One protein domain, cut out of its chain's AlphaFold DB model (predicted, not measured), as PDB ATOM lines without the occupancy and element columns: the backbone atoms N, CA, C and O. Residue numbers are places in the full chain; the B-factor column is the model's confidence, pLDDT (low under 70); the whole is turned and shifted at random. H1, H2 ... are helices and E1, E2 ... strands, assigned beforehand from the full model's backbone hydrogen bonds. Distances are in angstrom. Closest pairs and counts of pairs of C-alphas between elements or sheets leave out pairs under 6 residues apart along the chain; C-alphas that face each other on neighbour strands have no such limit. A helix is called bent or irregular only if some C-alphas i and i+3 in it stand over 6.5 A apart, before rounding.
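This is residues 62 to 184 of the 289 residues of an uncharacterized protein of viral metagenome (UniProt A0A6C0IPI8). A small four-stranded sheet makes the core, with one long helix, H1, packed lengthwise over one face; from the opposite face H2, which follows E3 directly, stands up from the sheet, and H2, H3 and H4 form a loose head whose last helix comes back to graze the sheet. The long link of residues 109 to 124 loops out on the side of the sheet away from H1, and residues 172 to 184 run off as a tail. The printed part has 123 residues with four named helices and four named strands, in the order E1 H1 E2 E3 H2 H3 H4 E4; the sheet runs E1 E3 E2 E4 and is mixed, and the class is mixed, helices and strands. The whole is compact, with a radius of gyration of the C-alphas of 15.2 A and spans of 52 by 37 by 29 A.

Find C-alpha 64 at (211.565, 127.275, 327.912), where the strand E1, residues 64 to 66, begins; it is 6.7 A long. Go on to C-alpha 76 at (210.096, 110.480, 329.556), from which the helix H1, residues 76 to 95, runs 30.1 A. H1 is irregular, but only just: C-alphas 76 and 79 are 6.7 A apart. Next come the strands E2, residues 102 to 108 and 18.8 A long, and E3, residues 125 to 128 and 9.7 A long. The helices H2, residues 129 to 139, H3, residues 143 to 146, and H4, residues 151 to 160, measure 15.1 A, 5.3 A and 14.2 A. The strand E4, residues 166 to 171, is 16.4 A long and ends at C-alpha 171, (213.059, 116.952, 316.733).

Start at the sheet's edge strand E1, which is antiparallel to E3, with N 65 and O 127 2.9 A apart, within hydrogen-bond range. E3 and E2 form an antiparallel hairpin across a long link; look for N 126 and O 106, 2.8 A apart. E2 is parallel to the other edge strand, E4, with N 104 and O 167 at 2.8 A. H1 is on this sheet at a height of 9.2 A, the two making two layers, a helix over one face of a sheet. It lies over E2 and, only just, over E3 and E4, with 3 of its C-alphas falling on each of those two. On the local plane its line and that of E2 stand at 26 degrees, along the strands; the closest C-alphas are those of Ile 82 and Val 106, 6.4 A apart. E1, H1 and E2 form a split strand-helix-strand unit, two strands running the same way with E3 between them, and its crossover is left-handed. H2 is on the opposite face from H1 and stands up from the sheet at 78 degrees. H4 only grazes the sheet, with residues 156 to 160. H2 and H4 only just touch, with 3 pairs of C-alphas within 8 A, the closest Phe 135 and Phe 155 at 7.6 A; their tilt is steep, 55 degrees, opposite ways. H3 is close to H4 but not clearly touching it, the C-alphas of Val 145 and Cys 151 being 6.1 A apart. In H4 every O i to N i+4 pair is within hydrogen-bond range, in H1 15 of 16 and in H2 6 of 7, while H3 is too short for such a pair.

The two C-alphas farthest apart are those of Thr 97 and Ala 184, 52.7 A. The printed part has no cut, and the link from E2 to E3, 16 residues, is the long one. The mean pLDDT of the printed part is 88.4; look for values under 70 at residues 96 to 99 and 179 to 184.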
ATOM      1  N   HIS A  62     211.369 130.104 334.409       95.00
ATOM      2  CA  HIS A  62     211.607 129.232 333.258       95.00
ATOM      3  C   HIS A  62     211.743 130.032 331.976       95.00
ATOM      4  O   HIS A  62     210.951 130.924 331.699       95.00
ATOM      5  N   GLU A  63     212.741 129.682 331.173       95.44
ATOM      6  CA  GLU A  63     212.958 130.286 329.857       95.44
ATOM      7  C   GLU A  63     212.281 129.497 328.727       95.44
ATOM      8  O   GLU A  63     211.942 130.061 327.693       95.44
ATOM      9  N   TRP A  64     212.077 128.194 328.924       96.19
ATOM     10  CA  TRP A  64     211.565 127.275 327.912       96.19
ATOM     11  C   TRP A  64     210.286 126.629 328.411       96.19
ATOM     12  O   TRP A  64     210.274 126.028 329.485       96.19
ATOM     13  N   ILE A  65     209.225 126.754 327.622       95.88
ATOM     14  CA  ILE A  65     207.893 126.278 327.970       95.88
ATOM     15  C   ILE A  65     207.495 125.180 326.993       95.88
ATOM     16  O   ILE A  65     207.487 125.379 325.779       95.88
ATOM     17  N   MET A  66     207.162 124.019 327.546       92.81
ATOM     18  CA  MET A  66     206.547 122.912 326.824       92.81
ATOM     19  C   MET A  66     205.069 122.848 327.178       92.81
ATOM     20  O   MET A  66     204.697 123.059 328.333       92.81
ATOM     21  N   PHE A  67     204.248 122.519 326.191       89.94
ATOM     22  CA  PHE A  67     202.817 122.324 326.377       89.94
ATOM     23  C   PHE A  67     202.496 120.830 326.406       89.94
ATOM     24  O   PHE A  67     203.073 120.045 325.650       89.94
ATOM     25  N   CYS A  68     201.558 120.459 327.270       83.12
ATOM     26  CA  CYS A  68     201.024 119.109 327.362       83.12
ATOM     27  C   CYS A  68     199.513 119.181 327.189       83.12
ATOM     28  O   CYS A  68     198.874 120.050 327.788       83.12
ATOM     29  N   ASP A  69     198.984 118.279 326.374       81.81
ATOM     30  CA  ASP A  69     197.548 118.059 326.256       81.81
ATOM     31  C   ASP A  69     197.082 117.125 327.379       81.81
ATOM     32  O   ASP A  69     197.888 116.356 327.916       81.81
ATOM     33  N   ASP A  70     195.811 117.196 327.763       78.00
ATOM     34  CA  ASP A  70     195.267 116.347 328.831       78.00
ATOM     35  C   ASP A  70     195.075 114.882 328.398       78.00
ATOM     36  O   ASP A  70     194.975 113.992 329.248       78.00
ATOM     37  N   ASP A  71     195.111 114.619 327.089       76.38
ATOM     38  CA  ASP A  71     195.036 113.294 326.478       76.38
ATOM     39  C   ASP A  71     196.348 112.810 325.813       76.38
ATOM     40  O   ASP A  71     196.344 111.790 325.111       76.38
ATOM     41  N   ASP A  72     197.482 113.473 326.093       81.38
ATOM     42  CA  ASP A  72     198.829 113.027 325.695       81.38
ATOM     43  C   ASP A  72     199.366 111.922 326.621       81.38
ATOM     44  O   ASP A  72     199.238 111.965 327.849       81.38
ATOM     45  N   THR A  73     200.058 110.940 326.041       81.62
ATOM     46  CA  THR A  73     200.795 109.937 326.822       81.62
ATOM     47  C   THR A  73     202.197 110.449 327.129       81.62
ATOM     48  O   THR A  73     203.000 110.680 326.228       81.62
ATOM     49  N   TYR A  74     202.523 110.584 328.416       77.94
ATOM     50  CA  TYR A  74     203.832 111.083 328.836       77.94
ATOM     51  C   TYR A  74     204.987 110.181 328.377       77.94
ATOM     52  O   TYR A  74     205.135 109.050 328.838       77.94
ATOM     53  N   GLU A  75     205.869 110.745 327.551       85.69
ATOM     54  CA  GLU A  75     207.110 110.115 327.102       85.69
ATOM     55  C   GLU A  75     208.333 110.704 327.832       85.69
ATOM     56  O   GLU A  75     208.725 111.846 327.562       85.69
ATOM     57  N   PRO A  76     209.013 109.948 328.721       79.12
ATOM     58  CA  PRO A  76     210.096 110.480 329.556       79.12
ATOM     59  C   PRO A  76     211.272 111.087 328.776       79.12
ATOM     60  O   PRO A  76     211.946 111.996 329.261       79.12
ATOM     61  N   ASN A  77     211.532 110.589 327.564       89.06
ATOM     62  CA  ASN A  77     212.639 111.058 326.731       89.06
ATOM     63  C   ASN A  77     212.336 112.374 326.004       89.06
ATOM     64  O   ASN A  77     213.277 113.062 325.603       89.06
ATOM     65  N   ARG A  78     211.054 112.742 325.862       90.12
ATOM     66  CA  ARG A  78     210.593 113.923 325.120       90.12
ATOM     67  C   ARG A  78     211.285 115.188 325.612       90.12
ATOM     68  O   ARG A  78     211.990 115.873 324.871       90.12
ATOM     69  N   SER A  79     211.154 115.439 326.907       89.25
ATOM     70  CA  SER A  79     211.698 116.625 327.554       89.25
ATOM     71  C   SER A  79     213.226 116.611 327.635       89.25
ATOM     72  O   SER A  79     213.868 117.640 327.426       89.25
ATOM     73  N   MET A  80     213.835 115.439 327.847       91.50
ATOM     74  CA  MET A  80     215.291 115.286 327.835       91.50
ATOM     75  C   MET A  80     215.888 115.608 326.458       91.50
ATOM     76  O   MET A  80     216.920 116.273 326.382       91.50
ATOM     77  N   HIS A  81     215.284 115.133 325.367       93.69
ATOM     78  CA  HIS A  81     215.778 115.394 324.012       93.69
ATOM     79  C   HIS A  81     215.621 116.856 323.617       93.69
ATOM     80  O   HIS A  81     216.572 117.448 323.110       93.69
ATOM     81  N   ILE A  82     214.473 117.455 323.932       93.69
ATOM     82  CA  ILE A  82     214.247 118.889 323.747       93.69
ATOM     83  C   ILE A  82     215.307 119.701 324.504       93.69
ATOM     84  O   ILE A  82     215.966 120.551 323.905       93.69
ATOM     85  N   ALA A  83     215.554 119.392 325.781       93.44
ATOM     86  CA  ALA A  83     216.563 120.086 326.580       93.44
ATOM     87  C   ALA A  83     217.983 119.936 326.008       93.44
ATOM     88  O   ALA A  83     218.740 120.910 325.977       93.44
ATOM     89  N   LYS A  84     218.346 118.743 325.513       94.50
ATOM     90  CA  LYS A  84     219.645 118.498 324.862       94.50
ATOM     91  C   LYS A  84     219.808 119.342 323.596       94.50
ATOM     92  O   LYS A  84     220.849 119.975 323.431       94.50
ATOM     93  N   ILE A  85     218.786 119.377 322.737       95.88
ATOM     94  CA  ILE A  85     218.789 120.173 321.500       95.88
ATOM     95  C   ILE A  85     218.959 121.657 321.831       95.88
ATOM     96  O   ILE A  85     219.872 122.287 321.306       95.88
ATOM     97  N   ILE A  86     218.142 122.191 322.744       95.75
ATOM     98  CA  ILE A  86     218.209 123.598 323.164       95.75
ATOM     99  C   ILE A  86     219.598 123.944 323.702       95.75
ATOM    100  O   ILE A  86     220.201 124.918 323.260       95.75
ATOM    101  N   THR A  87     220.126 123.134 324.622       93.81
ATOM    102  CA  THR A  87     221.441 123.378 325.240       93.81
ATOM    103  C   THR A  87     222.555 123.389 324.195       93.81
ATOM    104  O   THR A  87     223.422 124.259 324.221       93.81
ATOM    105  N   THR A  88     222.513 122.455 323.242       94.06
ATOM    106  CA  THR A  88     223.523 122.352 322.177       94.06
ATOM    107  C   THR A  88     223.449 123.550 321.236       94.06
ATOM    108  O   THR A  88     224.467 124.161 320.924       94.06
ATOM    109  N   ALA A  89     222.235 123.914 320.825       92.81
ATOM    110  CA  ALA A  89     221.983 125.011 319.905       92.81
ATOM    111  C   ALA A  89     222.367 126.370 320.488       92.81
ATOM    112  O   ALA A  89     222.983 127.172 319.794       92.81
ATOM    113  N   LYS A  90     222.058 126.615 321.767       90.88
ATOM    114  CA  LYS A  90     222.502 127.827 322.469       90.88
ATOM    115  C   LYS A  90     224.017 127.972 322.417       90.88
ATOM    116  O   LYS A  90     224.512 129.008 321.994       90.88
ATOM    117  N   HIS A  91     224.736 126.899 322.742       88.06
ATOM    118  CA  HIS A  91     226.195 126.900 322.709       88.06
ATOM    119  C   HIS A  91     226.755 127.174 321.306       88.06
ATOM    120  O   HIS A  91     227.793 127.812 321.176       88.06
ATOM    121  N   GLN A  92     226.093 126.689 320.253       87.56
ATOM    122  CA  GLN A  92     226.497 126.945 318.867       87.56
ATOM    123  C   GLN A  92     226.240 128.400 318.457       87.56
ATOM    124  O   GLN A  92     227.142 129.039 317.926       87.56
ATOM    125  N   ILE A  93     225.053 128.934 318.762       86.44
ATOM    126  CA  ILE A  93     224.677 130.319 318.438       86.44
ATOM    127  C   ILE A  93     225.558 131.326 319.191       86.44
ATOM    128  O   ILE A  93     225.930 132.340 318.622       86.44
ATOM    129  N   GLU A  94     225.921 131.058 320.448       80.69
ATOM    130  CA  GLU A  94     226.802 131.937 321.235       80.69
ATOM    131  C   GLU A  94     228.257 131.938 320.730       80.69
ATOM    132  O   GLU A  94     228.957 132.942 320.859       80.69
ATOM    133  N   ASN A  95     228.719 130.817 320.164       72.12
ATOM    134  CA  ASN A  95     230.090 130.655 319.672       72.12
ATOM    135  C   ASN A  95     230.276 131.157 318.233       72.12
ATOM    136  O   ASN A  95     231.385 131.534 317.845       72.12
ATOM    137  N   GLU A  96     229.216 131.157 317.428       66.75
ATOM    138  CA  GLU A  96     229.217 131.790 316.118       66.75
ATOM    139  C   GLU A  96     228.957 133.290 316.298       66.75
ATOM    140  O   GLU A  96     228.016 133.714 316.952       66.75
ATOM    141  N   THR A  97     229.782 134.144 315.695       54.62
ATOM    142  CA  THR A  97     229.641 135.616 315.708       54.62
ATOM    143  C   THR A  97     228.407 136.105 314.922       54.62
ATOM    144  O   THR A  97     228.373 137.220 314.399       54.62
ATOM    145  N   THR A  98     227.371 135.279 314.801       58.44
ATOM    146  CA  THR A  98     226.115 135.550 314.110       58.44
ATOM    147  C   THR A  98     225.173 136.284 315.061       58.44
ATOM    148  O   THR A  98     224.165 135.754 315.517       58.44
ATOM    149  N   GLY A  99     225.497 137.552 315.338       57.72
ATOM    150  CA  GLY A  99     224.753 138.465 316.222       57.72
ATOM    151  C   GLY A  99     223.330 138.831 315.773       57.72
ATOM    152  O   GLY A  99     222.876 139.942 316.022       57.72
ATOM    153  N   GLN A 100     222.633 137.933 315.078       77.31
ATOM    154  CA  GLN A 100     221.263 138.117 314.614       77.31
ATOM    155  C   GLN A 100     220.363 136.899 314.838       77.31
ATOM    156  O   GLN A 100     219.158 137.064 314.706       77.31
ATOM    157  N   LEU A 101     220.875 135.704 315.159       88.00
ATOM    158  CA  LEU A 101     220.020 134.522 315.327       88.00
ATOM    159  C   LEU A 101     219.504 134.390 316.765       88.00
ATOM    160  O   LEU A 101     220.260 134.475 317.727       88.00
ATOM    161  N   HIS A 102     218.210 134.110 316.898       91.25
ATOM    162  CA  HIS A 102     217.541 133.841 318.164       91.25
ATOM    163  C   HIS A 102     216.958 132.434 318.139       91.25
ATOM    164  O   HIS A 102     216.191 132.083 317.241       91.25
ATOM    165  N   LEU A 103     217.290 131.614 319.136       94.44
ATOM    166  CA  LEU A 103     216.652 130.312 319.279       94.44
ATOM    167  C   LEU A 103     215.199 130.512 319.728       94.44
ATOM    168  O   LEU A 103     214.933 130.992 320.826       94.44
ATOM    169  N   ALA A 104     214.265 130.133 318.866       95.75
ATOM    170  CA  ALA A 104     212.832 130.284 319.078       95.75
ATOM    171  C   ALA A 104     212.230 129.095 319.835       95.75
ATOM    172  O   ALA A 104     211.340 129.259 320.670       95.75
ATOM    173  N   GLY A 105     212.718 127.887 319.546       96.00
ATOM    174  CA  GLY A 105     212.146 126.669 320.097       96.00
ATOM    175  C   GLY A 105     212.592 125.393 319.407       96.00
ATOM    176  O   GLY A 105     213.410 125.393 318.487       96.00
ATOM    177  N   VAL A 106     212.003 124.294 319.860       95.50
ATOM    178  CA  VAL A 106     212.118 122.962 319.264       95.50
ATOM    179  C   VAL A 106     210.714 122.467 318.954       95.50
ATOM    180  O   VAL A 106     209.813 122.680 319.759       95.50
ATOM    181  N   TYR A 107     210.516 121.803 317.821       93.44
ATOM    182  CA  TYR A 107     209.229 121.206 317.469       93.44
ATOM    183  C   TYR A 107     209.385 119.772 316.978       93.44
ATOM    184  O   TYR A 107     210.361 119.422 316.312       93.44
ATOM    185  N   GLU A 108     208.402 118.938 317.292       90.50
ATOM    186  CA  GLU A 108     208.338 117.557 316.822       90.50
ATOM    187  C   GLU A 108     207.801 117.476 315.390       90.50
ATOM    188  O   GLU A 108     206.757 118.040 315.059       90.50
ATOM    189  N   SER A 109     208.503 116.743 314.523       87.25
ATOM    190  CA  SER A 109     208.055 116.495 313.148       87.25
ATOM    191  C   SER A 109     208.646 115.205 312.593       87.25
ATOM    192  O   SER A 109     209.862 115.080 312.466       87.25
ATOM    193  N   THR A 110     207.788 114.259 312.204       80.19
ATOM    194  CA  THR A 110     208.186 112.937 311.677       80.19
ATOM    195  C   THR A 110     208.101 112.794 310.165       80.19
ATOM    196  O   THR A 110     208.526 111.783 309.620       80.19
ATOM    197  N   PHE A 111     207.568 113.792 309.468       81.38
ATOM    198  CA  PHE A 111     207.327 113.739 308.021       81.38
ATOM    199  C   PHE A 111     208.237 114.695 307.238       81.38
ATOM    200  O   PHE A 111     207.953 115.034 306.090       81.38
ATOM    201  N   GLY A 112     209.327 115.153 307.866       78.06
ATOM    202  CA  GLY A 112     210.413 115.886 307.209       78.06
ATOM    203  C   GLY A 112     210.072 117.301 306.735       78.06
ATOM    204  O   GLY A 112     210.914 117.941 306.112       78.06
ATOM    205  N   LYS A 113     208.866 117.811 307.011       86.31
ATOM    206  CA  LYS A 113     208.519 119.206 306.720       86.31
ATOM    207  C   LYS A 113     208.925 120.099 307.882       86.31
ATOM    208  O   LYS A 113     208.772 119.736 309.053       86.31
ATOM    209  N   SER A 114     209.410 121.282 307.525       88.56
ATOM    210  CA  SER A 114     209.663 122.344 308.488       88.56
ATOM    211  C   SER A 114     208.361 122.933 309.025       88.56
ATOM    212  O   SER A 114     207.342 122.924 308.328       88.56
ATOM    213  N   HIS A 115     208.419 123.543 310.209       89.12
ATOM    214  CA  HIS A 115     207.254 124.219 310.778       89.12
ATOM    215  C   HIS A 115     206.698 125.339 309.873       89.12
ATOM    216  O   HIS A 115     205.498 125.588 309.864       89.12
ATOM    217  N   ARG A 116     207.543 125.956 309.030       89.25
ATOM    218  CA  ARG A 116     207.135 126.931 308.000       89.25
ATOM    219  C   ARG A 116     206.264 126.306 306.913       89.25
ATOM    220  O   ARG A 116     205.282 126.907 306.476       89.25
ATOM    221  N   GLN A 117     206.633 125.103 306.478       88.56
ATOM    222  CA  GLN A 117     205.969 124.375 305.395       88.56
ATOM    223  C   GLN A 117     204.667 123.709 305.839       88.56
ATOM    224  O   GLN A 117     203.783 123.491 305.012       88.56
ATOM    225  N   HIS A 118     204.550 123.352 307.117       85.69
ATOM    226  CA  HIS A 118     203.361 122.714 307.655       85.69
ATOM    227  C   HIS A 118     203.086 123.210 309.068       85.69
ATOM    228  O   HIS A 118     203.967 123.158 309.920       85.69
ATOM    229  N   ARG A 119     201.854 123.660 309.327       87.00
ATOM    230  CA  ARG A 119     201.434 124.022 310.680       87.00
ATOM    231  C   ARG A 119     201.423 122.761 311.542       87.00
ATOM    232  O   ARG A 119     200.616 121.868 311.313       87.00
ATOM    233  N   HIS A 120     202.302 122.724 312.533       87.00
ATOM    234  CA  HIS A 120     202.210 121.776 313.638       87.00
ATOM    235  C   HIS A 120     201.303 122.358 314.716       87.00
ATOM    236  O   HIS A 120     201.241 123.578 314.882       87.00
ATOM    237  N   GLU A 121     200.622 121.493 315.450       86.69
ATOM    238  CA  GLU A 121     199.865 121.893 316.630       86.69
ATOM    239  C   GLU A 121     200.819 122.421 317.704       86.69
ATOM    240  O   GLU A 121     201.965 121.973 317.811       86.69
ATOM    241  N   TYR A 122     200.373 123.407 318.483       87.69
ATOM    242  CA  TYR A 122     201.261 124.118 319.405       87.69
ATOM    243  C   TYR A 122     201.812 123.202 320.515       87.69
ATOM    244  O   TYR A 122     202.909 123.443 321.016       87.69
ATOM    245  N   TRP A 123     201.108 122.115 320.857       88.25
ATOM    246  CA  TRP A 123     201.585 121.114 321.814       88.25
ATOM    247  C   TRP A 123     202.788 120.313 321.332       88.25
ATOM    248  O   TRP A 123     203.487 119.724 322.150       88.25
ATOM    249  N   CYS A 124     203.102 120.329 320.037       88.50
ATOM    250  CA  CYS A 124     204.331 119.739 319.512       88.50
ATOM    251  C   CYS A 124     205.567 120.628 319.726       88.50
ATOM    252  O   CYS A 124     206.661 120.222 319.327       88.50
ATOM    253  N   TYR A 125     205.417 121.823 320.309       92.50
ATOM    254  CA  TYR A 125     206.505 122.779 320.497       92.50
ATOM    255  C   TYR A 125     206.981 122.860 321.950       92.50
ATOM    256  O   TYR A 125     206.210 122.835 322.907       92.50
ATOM    257  N   CYS A 126     208.286 123.074 322.084       95.31
ATOM    258  CA  CYS A 126     208.901 123.772 323.200       95.31
ATOM    259  C   CYS A 126     209.296 125.169 322.721       95.31
ATOM    260  O   CYS A 126     210.022 125.286 321.731       95.31
ATOM    261  N   VAL A 127     208.825 126.215 323.392       97.25
ATOM    262  CA  VAL A 127     208.938 127.603 322.927       97.25
ATOM    263  C   VAL A 127     209.699 128.442 323.948       97.25
ATOM    264  O   VAL A 127     209.540 128.259 325.157       97.25
ATOM    265  N   ASN A 128     210.529 129.369 323.469       97.12
ATOM    266  CA  ASN A 128     211.147 130.378 324.321       97.12
ATOM    267  C   ASN A 128     210.067 131.300 324.910       97.12
ATOM    268  O   ASN A 128     209.206 131.787 324.174       97.12
ATOM    269  N   LYS A 129     210.126 131.588 326.213       97.06
ATOM    270  CA  LYS A 129     209.131 132.429 326.893       97.06
ATOM    271  C   LYS A 129     208.944 133.798 326.239       97.06
ATOM    272  O   LYS A 129     207.820 134.280 326.235       97.06
ATOM    273  N   GLN A 130     209.991 134.373 325.637       96.88
ATOM    274  CA  GLN A 130     209.918 135.689 325.003       96.88
ATOM    275  C   GLN A 130     208.851 135.701 323.908       96.88
ATOM    276  O   GLN A 130     208.068 136.635 323.815       96.88
ATOM    277  N   LEU A 131     208.752 134.624 323.124       97.56
ATOM    278  CA  LEU A 131     207.748 134.529 322.067       97.56
ATOM    279  C   LEU A 131     206.326 134.444 322.620       97.56
ATOM    280  O   LEU A 131     205.403 134.909 321.957       97.56
ATOM    281  N   LEU A 132     206.149 133.856 323.807       97.94
ATOM    282  CA  LEU A 132     204.860 133.828 324.495       97.94
ATOM    283  C   LEU A 132     204.510 135.207 325.049       97.94
ATOM    284  O   LEU A 132     203.382 135.652 324.877       97.94
ATOM    285  N   GLU A 133     205.470 135.885 325.678       98.19
ATOM    286  CA  GLU A 133     205.298 137.253 326.172       98.19
ATOM    287  C   GLU A 133     204.913 138.192 325.023       98.19
ATOM    288  O   GLU A 133     203.900 138.881 325.115       98.19
ATOM    289  N   ASP A 134     205.635 138.142 323.901       97.81
ATOM    290  CA  ASP A 134     205.339 138.925 322.697       97.81
ATOM    291  C   ASP A 134     203.934 138.627 322.147       97.81
ATOM    292  O   ASP A 134     203.185 139.549 321.823       97.81
ATOM    293  N   PHE A 135     203.549 137.347 322.084       98.38
ATOM    294  CA  PHE A 135     202.216 136.941 321.639       98.38
ATOM    295  C   PHE A 135     201.118 137.522 322.537       98.38
ATOM    296  O   PHE A 135     200.158 138.116 322.044       98.38
ATOM    297  N   TYR A 136     201.253 137.377 323.858       98.38
ATOM    298  CA  TYR A 136     200.231 137.845 324.791       98.38
ATOM    299  C   TYR A 136     200.204 139.364 324.945       98.38
ATOM    300  O   TYR A 136     199.124 139.903 325.164       98.38
ATOM    301  N   ASN A 137     201.324 140.067 324.764       97.50
ATOM    302  CA  ASN A 137     201.344 141.533 324.770       97.50
ATOM    303  C   ASN A 137     200.409 142.131 323.706       97.50
ATOM    304  O   ASN A 137     199.824 143.186 323.941       97.50
ATOM    305  N   ILE A 138     200.236 141.438 322.577       97.38
ATOM    306  CA  ILE A 138     199.325 141.838 321.497       97.38
ATOM    307  C   ILE A 138     197.932 141.241 321.722       97.38
ATOM    308  O   ILE A 138     196.926 141.937 321.690       97.38
ATOM    309  N   ILE A 139     197.833 139.938 321.990       97.31
ATOM    310  CA  ILE A 139     196.533 139.248 322.015       97.31
ATOM    311  C   ILE A 139     195.705 139.544 323.273       97.31
ATOM    312  O   ILE A 139     194.479 139.455 323.235       97.31
ATOM    313  N   TYR A 140     196.323 139.928 324.391       96.00
ATOM    314  CA  TYR A 140     195.596 140.148 325.644       96.00
ATOM    315  C   TYR A 140     194.602 141.318 325.577       96.00
ATOM    316  O   TYR A 140     193.565 141.277 326.243       96.00
ATOM    317  N   VAL A 141     194.868 142.332 324.745       96.31
ATOM    318  CA  VAL A 141     193.942 143.460 324.524       96.31
ATOM    319  C   VAL A 141     192.772 143.109 323.596       96.31
ATOM    320  O   VAL A 141     191.876 143.927 323.396       96.31
ATOM    321  N   HIS A 142     192.744 141.882 323.075       97.31
ATOM    322  CA  HIS A 142     191.735 141.347 322.169       97.31
ATOM    323  C   HIS A 142     190.989 140.172 322.830       97.31
ATOM    324  O   HIS A 142     191.255 139.001 322.525       97.31
ATOM    325  N   PRO A 143     190.064 140.439 323.775       95.62
ATOM    326  CA  PRO A 143     189.374 139.397 324.534       95.62
ATOM    327  C   PRO A 143     188.585 138.419 323.650       95.62
ATOM    328  O   PRO A 143     188.483 137.240 323.983       95.62
ATOM    329  N   GLU A 144     188.049 138.875 322.523       94.50
ATOM    330  CA  GLU A 144     187.363 138.068 321.515       94.50
ATOM    331  C   GLU A 144     188.296 137.110 320.768       94.50
ATOM    332  O   GLU A 144     187.820 136.119 320.229       94.50
ATOM    333  N   VAL A 145     189.604 137.378 320.761       97.00
ATOM    334  CA  VAL A 145     190.620 136.509 320.163       97.00
ATOM    335  C   VAL A 145     191.117 135.516 321.201       97.00
ATOM    336  O   VAL A 145     190.972 134.318 320.996       97.00
ATOM    337  N   ILE A 146     191.623 135.980 322.352       96.81
ATOM    338  CA  ILE A 146     192.204 135.088 323.376       96.81
ATOM    339  C   ILE A 146     191.202 134.065 323.927       96.81
ATOM    340  O   ILE A 146     191.592 132.977 324.350       96.81
ATOM    341  N   ASN A 147     189.908 134.407 323.932       95.62
ATOM    342  CA  ASN A 147     188.852 133.513 324.394       95.62
ATOM    343  C   ASN A 147     188.209 132.679 323.280       95.62
ATOM    344  O   ASN A 147     187.388 131.813 323.596       95.62
ATOM    345  N   ASP A 148     188.560 132.906 322.011       94.56
ATOM    346  CA  ASP A 148     188.093 132.065 320.910       94.56
ATOM    347  C   ASP A 148     188.754 130.680 320.999       94.56
ATOM    348  O   ASP A 148     189.921 130.524 321.370       94.56
ATOM    349  N   LYS A 149     187.991 129.651 320.629       90.75
ATOM    350  CA  LYS A 149     188.449 128.259 320.613       90.75
ATOM    351  C   LYS A 149     189.556 128.017 319.589       90.75
ATOM    352  O   LYS A 149     190.212 126.995 319.688       90.75
ATOM    353  N   CYS A 150     189.730 128.916 318.621       93.19
ATOM    354  CA  CYS A 150     190.757 128.841 317.583       93.19
ATOM    355  C   CYS A 150     192.013 129.672 317.892       93.19
ATOM    356  O   CYS A 150     192.887 129.818 317.031       93.19
ATOM    357  N   CYS A 151     192.115 130.271 319.084       96.19
ATOM    358  CA  CYS A 151     193.288 131.064 319.455       96.19
ATOM    359  C   CYS A 151     194.571 130.218 319.552       96.19
ATOM    360  O   CYS A 151     195.674 130.724 319.345       96.19
ATOM    361  N   ASP A 152     194.434 128.928 319.820       93.56
ATOM    362  CA  ASP A 152     195.514 127.947 319.778       93.56
ATOM    363  C   ASP A 152     196.085 127.764 318.356       93.56
ATOM    364  O   ASP A 152     197.304 127.747 318.160       93.56
ATOM    365  N   VAL A 153     195.219 127.733 317.339       94.31
ATOM    366  CA  VAL A 153     195.611 127.703 315.923       94.31
ATOM    367  C   VAL A 153     196.283 129.017 315.526       94.31
ATOM    368  O   VAL A 153     197.290 128.998 314.813       94.31
ATOM    369  N   LEU A 154     195.773 130.155 316.012       96.94
ATOM    370  CA  LEU A 154     196.405 131.465 315.823       96.94
ATOM    371  C   LEU A 154     197.824 131.488 316.407       96.94
ATOM    372  O   LEU A 154     198.745 131.966 315.743       96.94
ATOM    373  N   PHE A 155     198.021 130.932 317.604       97.25
ATOM    374  CA  PHE A 155     199.342 130.825 318.216       97.25
ATOM    375  C   PHE A 155     200.296 129.959 317.381       97.25
ATOM    376  O   PHE A 155     201.424 130.370 317.107       97.25
ATOM    377  N   ALA A 156     199.842 128.809 316.879       94.69
ATOM    378  CA  ALA A 156     200.647 127.978 315.983       94.69
ATOM    379  C   ALA A 156     201.037 128.709 314.678       94.69
ATOM    380  O   ALA A 156     202.176 128.598 314.216       94.69
ATOM    381  N   GLU A 157     200.125 129.494 314.092       95.75
ATOM    382  CA  GLU A 157     200.428 130.337 312.924       95.75
ATOM    383  C   GLU A 157     201.394 131.482 313.255       95.75
ATOM    384  O   GLU A 157     202.284 131.773 312.455       95.75
ATOM    385  N   TYR A 158     201.290 132.083 314.443       96.81
ATOM    386  CA  TYR A 158     202.248 133.081 314.923       96.81
ATOM    387  C   TYR A 158     203.673 132.524 314.965       96.81
ATOM    388  O   TYR A 158     204.580 133.125 314.385       96.81
ATOM    389  N   LEU A 159     203.867 131.337 315.551       95.75
ATOM    390  CA  LEU A 159     205.176 130.672 315.581       95.75
ATOM    391  C   LEU A 159     205.707 130.414 314.163       95.75
ATOM    392  O   LEU A 159     206.886 130.626 313.881       95.75
ATOM    393  N   ARG A 160     204.830 129.990 313.246       94.44
ATOM    394  CA  ARG A 160     205.171 129.722 311.842       94.44
ATOM    395  C   ARG A 160     205.608 130.970 311.076       94.44
ATOM    396  O   ARG A 160     206.438 130.879 310.168       94.44
ATOM    397  N   ARG A 161     205.036 132.120 311.424       94.75
ATOM    398  CA  ARG A 161     205.216 133.403 310.736       94.75
ATOM    399  C   ARG A 161     206.254 134.313 311.385       94.75
ATOM    400  O   ARG A 161     206.353 135.474 310.990       94.75
ATOM    401  N   LYS A 162     207.057 133.805 312.325       95.12
ATOM    402  CA  LYS A 162     208.227 134.531 312.831       95.12
ATOM    403  C   LYS A 162     209.255 134.787 311.726       95.12
ATOM    404  O   LYS A 162     209.368 134.037 310.750       95.12
ATOM    405  N   ALA A 163     210.020 135.858 311.875       94.12
ATOM    406  CA  ALA A 163     211.094 136.232 310.970       94.12
ATOM    407  C   ALA A 163     212.190 135.153 310.919       94.12
ATOM    408  O   ALA A 163     212.323 134.324 311.817       94.12
ATOM    409  N   ASN A 164     212.968 135.128 309.833       91.25
ATOM    410  CA  ASN A 164     213.972 134.079 309.580       91.25
ATOM    411  C   ASN A 164     215.107 134.042 310.608       91.25
ATOM    412  O   ASN A 164     215.832 133.057 310.678       91.25
ATOM    413  N   ASN A 165     215.266 135.110 311.384       92.19
ATOM    414  CA  ASN A 165     216.239 135.184 312.457       92.19
ATOM    415  C   ASN A 165     215.796 134.432 313.724       92.19
ATOM    416  O   ASN A 165     216.635 134.123 314.564       92.19
ATOM    417  N   TRP A 166     214.510 134.093 313.847       94.12
ATOM    418  CA  TRP A 166     213.991 133.196 314.873       94.12
ATOM    419  C   TRP A 166     214.051 131.746 314.382       94.12
ATOM    420  O   TRP A 166     213.341 131.349 313.452       94.12
ATOM    421  N   ILE A 167     214.910 130.949 315.012       93.31
ATOM    422  CA  ILE A 167     215.228 129.586 314.590       93.31
ATOM    423  C   ILE A 167     214.457 128.571 315.424       93.31
ATOM    424  O   ILE A 167     214.639 128.474 316.638       93.31
ATOM    425  N   PHE A 168     213.639 127.766 314.752       94.69
ATOM    426  CA  PHE A 168     213.033 126.570 315.325       94.69
ATOM    427  C   PHE A 168     213.796 125.331 314.871       94.69
ATOM    428  O   PHE A 168     213.990 125.119 313.673       94.69
ATOM    429  N   LEU A 169     214.203 124.496 315.824       94.50
ATOM    430  CA  LEU A 169     214.896 123.244 315.539       94.50
ATOM    431  C   LEU A 169     213.921 122.076 315.508       94.50
ATOM    432  O   LEU A 169     213.005 121.980 316.321       94.50
ATOM    433  N   GLN A 170     214.140 121.164 314.572       93.81
ATOM    434  CA  GLN A 170     213.314 119.978 314.437       93.81
ATOM    435  C   GLN A 170     213.814 118.860 315.355       93.81
ATOM    436  O   GLN A 170     214.988 118.493 315.320       93.81
ATOM    437  N   LEU A 171     212.899 118.260 316.111       92.94
ATOM    438  CA  LEU A 171     213.059 116.952 316.733       92.94
ATOM    439  C   LEU A 171     212.420 115.907 315.801       92.94
ATOM    440  O   LEU A 171     211.191 115.847 315.708       92.94
ATOM    441  N   PRO A 172     213.213 115.089 315.080       89.19
ATOM    442  CA  PRO A 172     212.704 114.159 314.069       89.19
ATOM    443  C   PRO A 172     212.114 112.872 314.676       89.19
ATOM    444  O   PRO A 172     212.279 111.780 314.138       89.19
ATOM    445  N   VAL A 173     211.456 112.984 315.831       86.75
ATOM    446  CA  VAL A 173     210.847 111.877 316.575       86.75
ATOM    447  C   VAL A 173     209.470 112.329 317.046       86.75
ATOM    448  O   VAL A 173     209.316 113.468 317.478       86.75
ATOM    449  N   LYS A 174     208.471 111.444 316.956       82.56
ATOM    450  CA  LYS A 174     207.139 111.680 317.523       82.56
ATOM    451  C   LYS A 174     207.127 111.184 318.961       82.56
ATOM    452  O   LYS A 174     207.292 109.986 319.178       82.56
ATOM    453  N   TYR A 175     206.926 112.099 319.900       86.38
ATOM    454  CA  TYR A 175     206.668 111.775 321.301       86.38
ATOM    455  C   TYR A 175     205.238 112.108 321.709       86.38
ATOM    456  O   TYR A 175     204.689 111.404 322.545       86.38
ATOM    457  N   TYR A 176     204.633 113.133 321.106       81.31
ATOM    458  CA  TYR A 176     203.220 113.430 321.311       81.31
ATOM    459  C   TYR A 176     202.334 112.303 320.762       81.31
ATOM    460  O   TYR A 176     202.381 111.976 319.566       81.31
ATOM    461  N   ASN A 177     201.507 111.726 321.630       78.50
ATOM    462  CA  ASN A 177     200.646 110.591 321.331       78.50
ATOM    463  C   ASN A 177     199.201 110.902 321.720       78.50
ATOM    464  O   ASN A 177     198.767 110.602 322.829       78.50
ATOM    465  N   TYR A 178     198.455 111.441 320.754       72.94
ATOM    466  CA  TYR A 178     197.021 111.676 320.877       72.94
ATOM    467  C   TYR A 178     196.247 110.384 321.171       72.94
ATOM    468  O   TYR A 178     196.362 109.400 320.422       72.94
ATOM    469  N   ARG A 179     195.409 110.398 322.210       67.62
ATOM    470  CA  ARG A 179     194.524 109.279 322.545       67.62
ATOM    471  C   ARG A 179     193.441 109.095 321.477       67.62
ATOM    472  O   ARG A 179     192.424 109.781 321.434       67.62
ATOM    473  N   VAL A 180     193.633 108.098 320.620       64.06
ATOM    474  CA  VAL A 180     192.672 107.730 319.562       64.06
ATOM    475  C   VAL A 180     191.587 106.748 320.017       64.06
ATOM    476  O   VAL A 180     190.547 106.661 319.370       64.06
ATOM    477  N   GLU A 181     191.785 106.031 321.124       59.31
ATOM    478  CA  GLU A 181     190.835 105.029 321.623       59.31
ATOM    479  C   GLU A 181     189.947 105.581 322.751       59.31
ATOM    480  O   GLU A 181     190.439 106.184 323.711       59.31
ATOM    481  N   ASN A 182     188.632 105.328 322.668       60.00
ATOM    482  CA  ASN A 182     187.613 105.823 323.609       60.00
ATOM    483  C   ASN A 182     187.628 107.359 323.759       60.00
ATOM    484  O   ASN A 182     187.661 107.873 324.874       60.00
ATOM    485  N   ASN A 183     187.626 108.084 322.634       57.72
ATOM    486  CA  ASN A 183     187.739 109.547 322.570       57.72
ATOM    487  C   ASN A 183     186.414 110.261 322.237       57.72
ATOM    488  O   ASN A 183     186.429 111.359 321.682       57.72
ATOM    489  N   ALA A 184     185.264 109.648 322.542       59.09
ATOM    490  CA  ALA A 184     183.948 110.225 322.235       59.09
ATOM    491  C   ALA A 184     183.743 111.614 322.874       59.09
ATOM    492  O   ALA A 184     183.037 112.458 322.321       59.09
TER     493      ALA A 184